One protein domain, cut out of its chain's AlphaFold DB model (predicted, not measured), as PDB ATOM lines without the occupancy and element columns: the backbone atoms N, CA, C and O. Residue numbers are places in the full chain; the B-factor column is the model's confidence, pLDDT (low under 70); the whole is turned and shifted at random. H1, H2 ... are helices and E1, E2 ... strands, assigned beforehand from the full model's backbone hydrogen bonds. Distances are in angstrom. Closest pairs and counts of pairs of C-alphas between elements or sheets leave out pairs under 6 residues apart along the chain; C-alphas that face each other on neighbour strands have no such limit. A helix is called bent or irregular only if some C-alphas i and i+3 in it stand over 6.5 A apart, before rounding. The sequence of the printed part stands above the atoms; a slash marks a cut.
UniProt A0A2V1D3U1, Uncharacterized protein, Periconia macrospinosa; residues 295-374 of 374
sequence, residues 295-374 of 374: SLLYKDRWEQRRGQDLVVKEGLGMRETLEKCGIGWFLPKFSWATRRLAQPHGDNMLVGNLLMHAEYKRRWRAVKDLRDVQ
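What this domain is: This is residues 295 to 374 of the 374 residues of an uncharacterized protein of Periconia macrospinosa (UniProt A0A2V1D3U1). A two-strand hairpin, E1 and E2, packs through E2 on the short helix H3 in the middle of a loosely built domain; the hairpin's tip, residues 305 to 310, sticks out, and H4 turns off from the end of H3 as an arm, of which residues 361 to 371, with the tail 372 to 374, stand free. Past the open end of the hairpin lie H1 and H2, end to end, and from H2 the long link of residues 326 to 344 makes a loop that folds back on itself before it reaches H3. The printed part has 80 residues with four named helices and two named strands, in the order H1, E1, E2, H2, H3, H4; the sheet, E1 - E2, is antiparallel, and the class is mixed, helices and strands. The whole is loose, with a radius of gyration of the C-alphas of 15.4 A, and flat, spanning 53 by 37 by 18 A, with the arm of H4 at one end of the length and H2 at the other.

Where its parts are: The sheet has E1, residues 301 to 306, 15.9 A from first to last C-alpha, and E2, residues 309 to 314, 16.3 A. C-alpha 301 is at (190.629, 168.955, 198.550). H3, residues 345 to 352, is 11.1 A long, and its centre is the nearest of the elements' centres to the mean of the C-alphas, at 2.1 A. H4, residues 354 to 371, is the longest helix, 25.4 A from C-alpha 354 at (188.513, 161.240, 183.576) to C-alpha 371 at (166.489, 171.318, 175.917). H1, residues 295 to 298, is 5.1 A long and begins at (193.457, 160.703, 194.333). H2, residues 318 to 325, is 9.9 A long. No helix is bent or irregular.

How they stand to each other: E1 and E2 form a hairpin of antiparallel neighbours, with 150 degrees between their directions. The C-alphas of 301 and 314, which face each other, are 4.4 A apart. N 304 and O 311 are within hydrogen-bond range at 2.9 A, and so are N 313 and O 302 at 2.8 A. E2 and H3 have 10 pairs of C-alphas within 8 A, the closest being those of Lys 313 and Asn 348, 4.7 A apart. E1 and H3 are near each other, with 6 pairs of C-alphas within 10 A. H3 and H4 touch only at the corner by their link, where the closest C-alphas, those of Leu 350 and Met 356, are 5.6 A apart; H4 touches H3 with residues 356 to 360 alone. Their lines stand at a steep tilt of 69.9 degrees, only just short of about perpendicular, and they run opposite ways. H1 and H3 are close but not clearly touching, with Leu 296 and Met 349 the closest, their C-alphas 7.1 A apart. H1 and H2 only just touch, with 3 pairs of C-alphas within 8 A, the closest being those of Tyr 298 and Met 318 at 4.7 A. H2 is apart from H3, H4 and E1. Every O i to N i+4 pair is within hydrogen-bond range in H2 and H4, and 3 of 4 are in H3, while H1 is too short for such a pair.

The domain as a whole: The C-alphas farthest apart are those of Gly 326 and Gln 374, 53.1 A. Without the stretches that stand free, the body has 60 residues and spans 34 by 29 by 17 A. The link from H2 to H3 is long, with 19 residues, and in it residues 334 to 335 pair antiparallel with residues 340 to 341. The other links are tight. The printed part has no cut and ends at the chain's last residue, 374. The mean pLDDT of the printed part is 77.8; residues 352 to 374 are under 70, and H4 has a mean of 49.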
ATOM      1  N   SER A 295     193.804 159.366 193.839       91.94
ATOM      2  CA  SER A 295     193.457 160.703 194.333       91.94
ATOM      3  C   SER A 295     191.975 160.853 194.691       91.94
ATOM      4  O   SER A 295     191.685 161.619 195.606       91.94
ATOM      5  N   LEU A 296     191.056 160.138 194.023       92.00
ATOM      6  CA  LEU A 296     189.621 160.213 194.326       92.00
ATOM      7  C   LEU A 296     189.311 159.672 195.725       92.00
ATOM      8  O   LEU A 296     188.436 160.200 196.401       92.00
ATOM      9  N   LEU A 297     190.018 158.635 196.174       93.81
ATOM     10  CA  LEU A 297     189.807 158.054 197.501       93.81
ATOM     11  C   LEU A 297     190.675 158.744 198.559       93.81
ATOM     12  O   LEU A 297     190.201 159.050 199.650       93.81
ATOM     13  N   TYR A 298     191.946 158.993 198.241       94.44
ATOM     14  CA  TYR A 298     192.951 159.360 199.235       94.44
ATOM     15  C   TYR A 298     192.930 160.831 199.644       94.44
ATOM     16  O   TYR A 298     193.031 161.125 200.832       94.44
ATOM     17  N   LYS A 299     192.844 161.751 198.678       94.62
ATOM     18  CA  LYS A 299     192.961 163.194 198.937       94.62
ATOM     19  C   LYS A 299     191.621 163.783 199.371       94.62
ATOM     20  O   LYS A 299     190.577 163.319 198.922       94.62
ATOM     21  N   ASP A 300     191.658 164.842 200.174       94.81
ATOM     22  CA  ASP A 300     190.477 165.631 200.530       94.81
ATOM     23  C   ASP A 300     190.142 166.690 199.464       94.81
ATOM     24  O   ASP A 300     189.272 166.471 198.622       94.81
ATOM     25  N   ARG A 301     190.838 167.831 199.471       94.25
ATOM     26  CA  ARG A 301     190.629 168.955 198.550       94.25
ATOM     27  C   ARG A 301     191.972 169.512 198.101       94.25
ATOM     28  O   ARG A 301     192.882 169.668 198.910       94.25
ATOM     29  N   TRP A 302     192.115 169.801 196.811       93.31
ATOM     30  CA  TRP A 302     193.317 170.432 196.266       93.31
ATOM     31  C   TRP A 302     192.999 171.275 195.036       93.31
ATOM     32  O   TRP A 302     191.988 171.081 194.366       93.31
ATOM     33  N   GLU A 303     193.892 172.200 194.719       91.44
ATOM     34  CA  GLU A 303     193.769 173.067 193.554       91.44
ATOM     35  C   GLU A 303     194.714 172.600 192.451       91.44
ATOM     36  O   GLU A 303     195.842 172.165 192.700       91.44
ATOM     37  N   GLN A 304     194.243 172.660 191.211       85.31
ATOM     38  CA  GLN A 304     195.043 172.370 190.035       85.31
ATOM     39  C   GLN A 304     194.897 173.506 189.032       85.31
ATOM     40  O   GLN A 304     193.794 173.852 188.612       85.31
ATOM     41  N   ARG A 305     196.034 174.050 188.600       84.06
ATOM     42  CA  ARG A 305     196.071 175.054 187.539       84.06
ATOM     43  C   ARG A 305     195.771 174.395 186.193       84.06
ATOM     44  O   ARG A 305     196.392 173.389 185.841       84.06
ATOM     45  N   ARG A 306     194.829 174.954 185.437       76.06
ATOM     46  CA  ARG A 306     194.452 174.495 184.097       76.06
ATOM     47  C   ARG A 306     194.450 175.689 183.146       76.06
ATOM     48  O   ARG A 306     193.442 176.357 182.968       76.06
ATOM     49  N   GLY A 307     195.607 175.960 182.543       80.69
ATOM     50  CA  GLY A 307     195.820 177.196 181.789       80.69
ATOM     51  C   GLY A 307     195.935 178.392 182.736       80.69
ATOM     52  O   GLY A 307     196.761 178.374 183.652       80.69
ATOM     53  N   GLN A 308     195.114 179.419 182.520       78.62
ATOM     54  CA  GLN A 308     195.047 180.587 183.405       78.62
ATOM     55  C   GLN A 308     194.146 180.356 184.629       78.62
ATOM     56  O   GLN A 308     194.353 181.015 185.646       78.62
ATOM     57  N   ASP A 309     193.245 179.372 184.574       81.19
ATOM     58  CA  ASP A 309     192.260 179.133 185.627       81.19
ATOM     59  C   ASP A 309     192.784 178.204 186.725       81.19
ATOM     60  O   ASP A 309     193.516 177.234 186.486       81.19
ATOM     61  N   LEU A 310     192.356 178.490 187.950       84.81
ATOM     62  CA  LEU A 310     192.554 177.637 189.109       84.81
ATOM     63  C   LEU A 310     191.294 176.798 189.317       84.81
ATOM     64  O   LEU A 310     190.197 177.334 189.460       84.81
ATOM     65  N   VAL A 311     191.447 175.479 189.323       86.81
ATOM     66  CA  VAL A 311     190.317 174.560 189.421       86.81
ATOM     67  C   VAL A 311     190.415 173.768 190.714       86.81
ATOM     68  O   VAL A 311     191.428 173.115 190.975       86.81
ATOM     69  N   VAL A 312     189.349 173.810 191.510       89.81
ATOM     70  CA  VAL A 312     189.232 173.021 192.739       89.81
ATOM     71  C   VAL A 312     188.872 171.584 192.379       89.81
ATOM     72  O   VAL A 312     187.964 171.328 191.590       89.81
ATOM     73  N   LYS A 313     189.597 170.637 192.968       90.69
ATOM     74  CA  LYS A 313     189.331 169.204 192.895       90.69
ATOM     75  C   LYS A 313     189.154 168.644 194.290       90.69
ATOM     76  O   LYS A 313     189.785 169.101 195.243       90.69
ATOM     77  N   GLU A 314     188.322 167.620 194.387       92.62
ATOM     78  CA  GLU A 314     188.097 166.909 195.636       92.62
ATOM     79  C   GLU A 314     188.165 165.394 195.459       92.62
ATOM     80  O   GLU A 314     187.929 164.857 194.377       92.62
ATOM     81  N   GLY A 315     188.504 164.724 196.554       93.94
ATOM     82  CA  GLY A 315     188.369 163.293 196.772       93.94
ATOM     83  C   GLY A 315     187.706 163.035 198.126       93.94
ATOM     84  O   GLY A 315     187.150 163.945 198.746       93.94
ATOM     85  N   LEU A 316     187.713 161.787 198.582       95.25
ATOM     86  CA  LEU A 316     186.980 161.354 199.775       95.25
ATOM     87  C   LEU A 316     187.759 161.508 201.080       95.25
ATOM     88  O   LEU A 316     187.190 161.256 202.139       95.25
ATOM     89  N   GLY A 317     189.019 161.938 201.015       95.56
ATOM     90  CA  GLY A 317     189.832 162.231 202.190       95.56
ATOM     91  C   GLY A 317     190.083 161.031 203.104       95.56
ATOM     92  O   GLY A 317     190.067 161.151 204.330       95.56
ATOM     93  N   MET A 318     190.310 159.848 202.521       95.69
ATOM     94  CA  MET A 318     190.681 158.676 203.318       95.69
ATOM     95  C   MET A 318     192.001 158.873 204.059       95.69
ATOM     96  O   MET A 318     192.217 158.220 205.074       95.69
ATOM     97  N   ARG A 319     192.899 159.748 203.583       95.12
ATOM     98  CA  ARG A 319     194.129 160.079 204.312       95.12
ATOM     99  C   ARG A 319     193.805 160.637 205.695       95.12
ATOM    100  O   ARG A 319     194.405 160.230 206.682       95.12
ATOM    101  N   GLU A 320     192.859 161.562 205.767       95.94
ATOM    102  CA  GLU A 320     192.481 162.253 206.989       95.94
ATOM    103  C   GLU A 320     191.825 161.289 207.980       95.94
ATOM    104  O   GLU A 320     192.141 161.329 209.170       95.94
ATOM    105  N   THR A 321     190.951 160.395 207.510       95.44
ATOM    106  CA  THR A 321     190.329 159.384 208.380       95.44
ATOM    107  C   THR A 321     191.313 158.291 208.784       95.44
ATOM    108  O   THR A 321     191.254 157.835 209.918       95.44
ATOM    109  N   LEU A 322     192.239 157.893 207.904       93.38
ATOM    110  CA  LEU A 322     193.315 156.960 208.246       93.38
ATOM    111  C   LEU A 322     194.109 157.496 209.428       93.38
ATOM    112  O   LEU A 322     194.243 156.808 210.433       93.38
ATOM    113  N   GLU A 323     194.588 158.736 209.335       92.75
ATOM    114  CA  GLU A 323     195.406 159.338 210.388       92.75
ATOM    115  C   GLU A 323     194.616 159.539 211.691       92.75
ATOM    116  O   GLU A 323     195.117 159.208 212.767       92.75
ATOM    117  N   LYS A 324     193.361 160.009 211.611       94.62
ATOM    118  CA  LYS A 324     192.526 160.296 212.793       94.62
ATOM    119  C   LYS A 324     191.929 159.052 213.454       94.62
ATOM    120  O   LYS A 324     191.853 158.995 214.674       94.62
ATOM    121  N   CYS A 325     191.468 158.090 212.661       94.25
ATOM    122  CA  CYS A 325     190.632 156.975 213.115       94.25
ATOM    123  C   CYS A 325     191.317 155.610 212.984       94.25
ATOM    124  O   CYS A 325     190.747 154.610 213.401       94.25
ATOM    125  N   GLY A 326     192.500 155.536 212.370       92.88
ATOM    126  CA  GLY A 326     193.210 154.278 212.134       92.88
ATOM    127  C   GLY A 326     192.721 153.487 210.914       92.88
ATOM    128  O   GLY A 326     193.376 152.522 210.524       92.88
ATOM    129  N   ILE A 327     191.620 153.904 210.274       93.44
ATOM    130  CA  ILE A 327     190.998 153.217 209.135       93.44
ATOM    131  C   ILE A 327     190.559 154.195 208.034       93.44
ATOM    132  O   ILE A 327     190.081 155.304 208.291       93.44
ATOM    133  N   GLY A 328     190.721 153.782 206.778       92.25
ATOM    134  CA  GLY A 328     190.274 154.528 205.607       92.25
ATOM    135  C   GLY A 328     188.756 154.519 205.476       92.25
ATOM    136  O   GLY A 328     188.125 153.474 205.294       92.25
ATOM    137  N   TRP A 329     188.169 155.708 205.533       93.19
ATOM    138  CA  TRP A 329     186.754 155.951 205.327       93.19
ATOM    139  C   TRP A 329     186.534 157.292 204.631       93.19
ATOM    140  O   TRP A 329     187.458 158.076 204.444       93.19
ATOM    141  N   PHE A 330     185.308 157.537 204.187       94.19
ATOM    142  CA  PHE A 330     184.975 158.793 203.538       94.19
ATOM    143  C   PHE A 330     184.808 159.889 204.595       94.19
ATOM    144  O   PHE A 330     184.108 159.697 205.593       94.19
ATOM    145  N   LEU A 331     185.397 161.059 204.349       95.56
ATOM    146  CA  LEU A 331     185.012 162.301 205.019       95.56
ATOM    147  C   LEU A 331     183.499 162.552 204.852       95.56
ATOM    148  O   LEU A 331     182.888 161.977 203.943       95.56
ATOM    149  N   PRO A 332     182.874 163.412 205.686       94.00
ATOM    150  CA  PRO A 332     181.429 163.680 205.669       94.00
ATOM    151  C   PRO A 332     180.977 164.504 204.444       94.00
ATOM    152  O   PRO A 332     180.312 165.526 204.558       94.00
ATOM    153  N   LYS A 333     181.339 164.037 203.248       93.50
ATOM    154  CA  LYS A 333     180.965 164.548 201.928       93.50
ATOM    155  C   LYS A 333     179.812 163.760 201.320       93.50
ATOM    156  O   LYS A 333     179.213 164.202 200.346       93.50
ATOM    157  N   PHE A 334     179.518 162.581 201.868       90.94
ATOM    158  CA  PHE A 334     178.438 161.709 201.429       90.94
ATOM    159  C   PHE A 334     177.249 161.807 202.389       90.94
ATOM    160  O   PHE A 334     177.374 161.550 203.585       90.94
ATOM    161  N   SER A 335     176.080 162.152 201.855       89.38
ATOM    162  CA  SER A 335     174.814 162.116 202.579       89.38
ATOM    163  C   SER A 335     174.227 160.711 202.488       89.38
ATOM    164  O   SER A 335     173.680 160.326 201.456       89.38
ATOM    165  N   TRP A 336     174.303 159.948 203.580       86.56
ATOM    166  CA  TRP A 336     173.749 158.590 203.645       86.56
ATOM    167  C   TRP A 336     172.229 158.553 203.467       86.56
ATOM    168  O   TRP A 336     171.718 157.636 202.831       86.56
ATOM    169  N   ALA A 337     171.518 159.580 203.942       86.62
ATOM    170  CA  ALA A 337     170.066 159.687 203.805       86.62
ATOM    171  C   ALA A 337     169.626 159.832 202.339       86.62
ATOM    172  O   ALA A 337     168.687 159.176 201.895       86.62
ATOM    173  N   THR A 338     170.323 160.673 201.572       85.00
ATOM    174  CA  THR A 338     169.997 160.908 200.152       85.00
ATOM    175  C   THR A 338     170.780 160.007 199.201       85.00
ATOM    176  O   THR A 338     170.464 159.949 198.015       85.00
ATOM    177  N   ARG A 339     171.779 159.283 199.726       85.94
ATOM    178  CA  ARG A 339     172.729 158.431 198.997       85.94
ATOM    179  C   ARG A 339     173.479 159.189 197.900       85.94
ATOM    180  O   ARG A 339     173.708 158.672 196.810       85.94
ATOM    181  N   ARG A 340     173.825 160.447 198.178       87.06
ATOM    182  CA  ARG A 340     174.460 161.367 197.228       87.06
ATOM    183  C   ARG A 340     175.604 162.108 197.891       87.06
ATOM    184  O   ARG A 340     175.609 162.319 199.102       87.06
ATOM    185  N   LEU A 341     176.564 162.541 197.083       89.62
ATOM    186  CA  LEU A 341     177.549 163.512 197.539       89.62
ATOM    187  C   LEU A 341     176.857 164.854 197.780       89.62
ATOM    188  O   LEU A 341     176.069 165.310 196.950       89.62
ATOM    189  N   ALA A 342     177.147 165.468 198.922       89.31
ATOM    190  CA  ALA A 342     176.674 166.804 199.234       89.31
ATOM    191  C   ALA A 342     177.349 167.829 198.310       89.31
ATOM    192  O   ALA A 342     178.494 167.660 197.887       89.31
ATOM    193  N   GLN A 343     176.627 168.896 197.987       85.88
ATOM    194  CA  GLN A 343     177.177 170.048 197.276       85.88
ATOM    195  C   GLN A 343     178.116 170.834 198.213       85.88
ATOM    196  O   GLN A 343     177.773 170.980 199.388       85.88
ATOM    197  N   PRO A 344     179.280 171.334 197.746       88.19
ATOM    198  CA  PRO A 344     179.806 171.318 196.371       88.19
ATOM    199  C   PRO A 344     180.682 170.099 196.008       88.19
ATOM    200  O   PRO A 344     181.262 170.041 194.924       88.19
ATOM    201  N   HIS A 345     180.815 169.118 196.904       90.38
ATOM    202  CA  HIS A 345     181.811 168.047 196.791       90.38
ATOM    203  C   HIS A 345     181.657 167.192 195.530       90.38
ATOM    204  O   HIS A 345     182.654 166.853 194.893       90.38
ATOM    205  N   GLY A 346     180.415 166.858 195.158       85.31
ATOM    206  CA  GLY A 346     180.128 166.068 193.956       85.31
ATOM    207  C   GLY A 346     180.706 166.694 192.688       85.31
ATOM    208  O   GLY A 346     181.397 166.016 191.928       85.31
ATOM    209  N   ASP A 347     180.508 167.998 192.509       83.69
ATOM    210  CA  ASP A 347     180.969 168.717 191.322       83.69
ATOM    211  C   ASP A 347     182.501 168.799 191.280       83.69
ATOM    212  O   ASP A 347     183.114 168.513 190.251       83.69
ATOM    213  N   ASN A 348     183.145 169.062 192.418       87.56
ATOM    214  CA  ASN A 348     184.608 169.099 192.509       87.56
ATOM    215  C   ASN A 348     185.261 167.720 192.262       87.56
ATOM    216  O   ASN A 348     186.372 167.645 191.725       87.56
ATOM    217  N   MET A 349     184.585 166.618 192.610       87.06
ATOM    218  CA  MET A 349     185.054 165.252 192.320       87.06
ATOM    219  C   MET A 349     184.958 164.903 190.831       87.06
ATOM    220  O   MET A 349     185.844 164.230 190.294       87.06
ATOM    221  N   LEU A 350     183.928 165.395 190.132       78.75
ATOM    222  CA  LEU A 350     183.771 165.194 188.688       78.75
ATOM    223  C   LEU A 350     184.933 165.792 187.899       78.75
ATOM    224  O   LEU A 350     185.426 165.178 186.956       78.75
ATOM    225  N   VAL A 351     185.422 166.963 188.305       74.19
ATOM    226  CA  VAL A 351     186.536 167.638 187.624       74.19
ATOM    227  C   VAL A 351     187.846 166.840 187.712       74.19
ATOM    228  O   VAL A 351     188.722 166.943 186.845       74.19
ATOM    229  N   GLY A 352     188.001 166.037 188.767       62.78
ATOM    230  CA  GLY A 352     189.178 165.212 189.022       62.78
ATOM    231  C   GLY A 352     189.230 163.894 188.250       62.78
ATOM    232  O   GLY A 352     190.328 163.379 188.043       62.78
ATOM    233  N   ASN A 353     188.089 163.362 187.811       67.00
ATOM    234  CA  ASN A 353     187.981 161.992 187.319       67.00
ATOM    235  C   ASN A 353     187.700 161.948 185.809       67.00
ATOM    236  O   ASN A 353     186.688 162.457 185.344       67.00
ATOM    237  N   LEU A 354     188.593 161.313 185.041       56.03
ATOM    238  CA  LEU A 354     188.513 161.240 183.576       56.03
ATOM    239  C   LEU A 354     187.269 160.506 183.060       56.03
ATOM    240  O   LEU A 354     186.673 160.985 182.096       56.03
ATOM    241  N   LEU A 355     186.869 159.398 183.696       55.62
ATOM    242  CA  LEU A 355     185.665 158.654 183.315       55.62
ATOM    243  C   LEU A 355     184.431 159.530 183.555       55.62
ATOM    244  O   LEU A 355     183.665 159.798 182.630       55.62
ATOM    245  N   MET A 356     184.323 160.083 184.767       60.97
ATOM    246  CA  MET A 356     183.179 160.909 185.150       60.97
ATOM    247  C   MET A 356     183.117 162.224 184.360       60.97
ATOM    248  O   MET A 356     182.036 162.679 184.010       60.97
ATOM    249  N   HIS A 357     184.257 162.828 184.016       56.38
ATOM    250  CA  HIS A 357     184.330 164.064 183.235       56.38
ATOM    251  C   HIS A 357     184.056 163.840 181.737       56.38
ATOM    252  O   HIS A 357     183.459 164.704 181.094       56.38
ATOM    253  N   ALA A 358     184.474 162.708 181.155       58.19
ATOM    254  CA  ALA A 358     184.131 162.354 179.775       58.19
ATOM    255  C   ALA A 358     182.631 162.059 179.636       58.19
ATOM    256  O   ALA A 358     181.989 162.546 178.702       58.19
ATOM    257  N   GLU A 359     182.073 161.333 180.604       54.09
ATOM    258  CA  GLU A 359     180.644 161.063 180.703       54.09
ATOM    259  C   GLU A 359     179.846 162.350 180.947       54.09
ATOM    260  O   GLU A 359     178.914 162.643 180.201       54.09
ATOM    261  N   TYR A 360     180.272 163.189 181.896       56.03
ATOM    262  CA  TYR A 360     179.671 164.495 182.171       56.03
ATOM    263  C   TYR A 360     179.680 165.407 180.941       56.03
ATOM    264  O   TYR A 360     178.638 165.938 180.567       56.03
ATOM    265  N   LYS A 361     180.820 165.556 180.249       58.88
ATOM    266  CA  LYS A 361     180.913 166.392 179.040       58.88
ATOM    267  C   LYS A 361     179.985 165.925 177.921       58.88
ATOM    268  O   LYS A 361     179.460 166.763 177.189       58.88
ATOM    269  N   ARG A 362     179.807 164.614 177.751       57.88
ATOM    270  CA  ARG A 362     178.944 164.056 176.699       57.88
ATOM    271  C   ARG A 362     177.469 164.116 177.082       57.88
ATOM    272  O   ARG A 362     176.667 164.531 176.254       57.88
ATOM    273  N   ARG A 363     177.119 163.810 178.336       53.56
ATOM    274  CA  ARG A 363     175.752 163.987 178.847       53.56
ATOM    275  C   ARG A 363     175.338 165.458 178.856       53.56
ATOM    276  O   ARG A 363     174.214 165.746 178.489       53.56
ATOM    277  N   TRP A 364     176.232 166.393 179.182       48.09
ATOM    278  CA  TRP A 364     175.953 167.831 179.081       48.09
ATOM    279  C   TRP A 364     175.608 168.260 177.650       48.09
ATOM    280  O   TRP A 364     174.694 169.057 177.462       48.09
ATOM    281  N   ARG A 365     176.293 167.706 176.637       51.50
ATOM    282  CA  ARG A 365     175.948 167.929 175.222       51.50
ATOM    283  C   ARG A 365     174.575 167.344 174.884       51.50
ATOM    284  O   ARG A 365     173.722 168.084 174.423       51.50
ATOM    285  N   ALA A 366     174.322 166.084 175.236       44.84
ATOM    286  CA  ALA A 366     173.033 165.434 174.980       44.84
ATOM    287  C   ALA A 366     171.848 166.090 175.726       44.84
ATOM    288  O   ALA A 366     170.742 166.149 175.206       44.84
ATOM    289  N   VAL A 367     172.066 166.604 176.942       36.84
ATOM    290  CA  VAL A 367     171.051 167.325 177.734       36.84
ATOM    291  C   VAL A 367     170.815 168.740 177.196       36.84
ATOM    292  O   VAL A 367     169.689 169.222 177.283       36.84
ATOM    293  N   LYS A 368     171.835 169.402 176.626       35.19
ATOM    294  CA  LYS A 368     171.647 170.644 175.859       35.19
ATOM    295  C   LYS A 368     170.794 170.393 174.618       35.19
ATOM    296  O   LYS A 368     169.767 171.041 174.470       35.19
ATOM    297  N   ASP A 369     171.149 169.384 173.825       37.34
ATOM    298  CA  ASP A 369     170.424 169.042 172.596       37.34
ATOM    299  C   ASP A 369     168.955 168.659 172.867       37.34
ATOM    300  O   ASP A 369     168.092 168.898 172.036       37.34
ATOM    301  N   LEU A 370     168.638 168.110 174.047       31.58
ATOM    302  CA  LEU A 370     167.258 167.808 174.459       31.58
ATOM    303  C   LEU A 370     166.469 169.026 174.968       31.58
ATOM    304  O   LEU A 370     165.243 169.003 174.921       31.58
ATOM    305  N   ARG A 371     167.140 170.068 175.480       31.48
ATOM    306  CA  ARG A 371     166.489 171.318 175.917       31.48
ATOM    307  C   ARG A 371     166.280 172.312 174.778       31.48
ATOM    308  O   ARG A 371     165.412 173.161 174.908       31.48
ATOM    309  N   ASP A 372     167.016 172.173 173.680       32.03
ATOM    310  CA  ASP A 372     166.849 172.983 172.465       32.03
ATOM    311  C   ASP A 372     165.788 172.398 171.496       32.03
ATOM    312  O   ASP A 372     165.582 172.923 170.404       32.03
ATOM    313  N   VAL A 373     165.104 171.311 171.891       33.66
ATOM    314  CA  VAL A 373     164.031 170.636 171.124       33.66
ATOM    315  C   VAL A 373     162.706 170.587 171.919       33.66
ATOM    316  O   VAL A 373     161.829 169.772 171.634       33.66
ATOM    317  N   GLN A 374     162.528 171.465 172.915       29.22
ATOM    318  CA  GLN A 374     161.222 171.724 173.542       29.22
ATOM    319  C   GLN A 374     160.793 173.176 173.397       29.22
ATOM    320  O   GLN A 374     161.606 174.064 173.734       29.22
TER     321      GLN A 374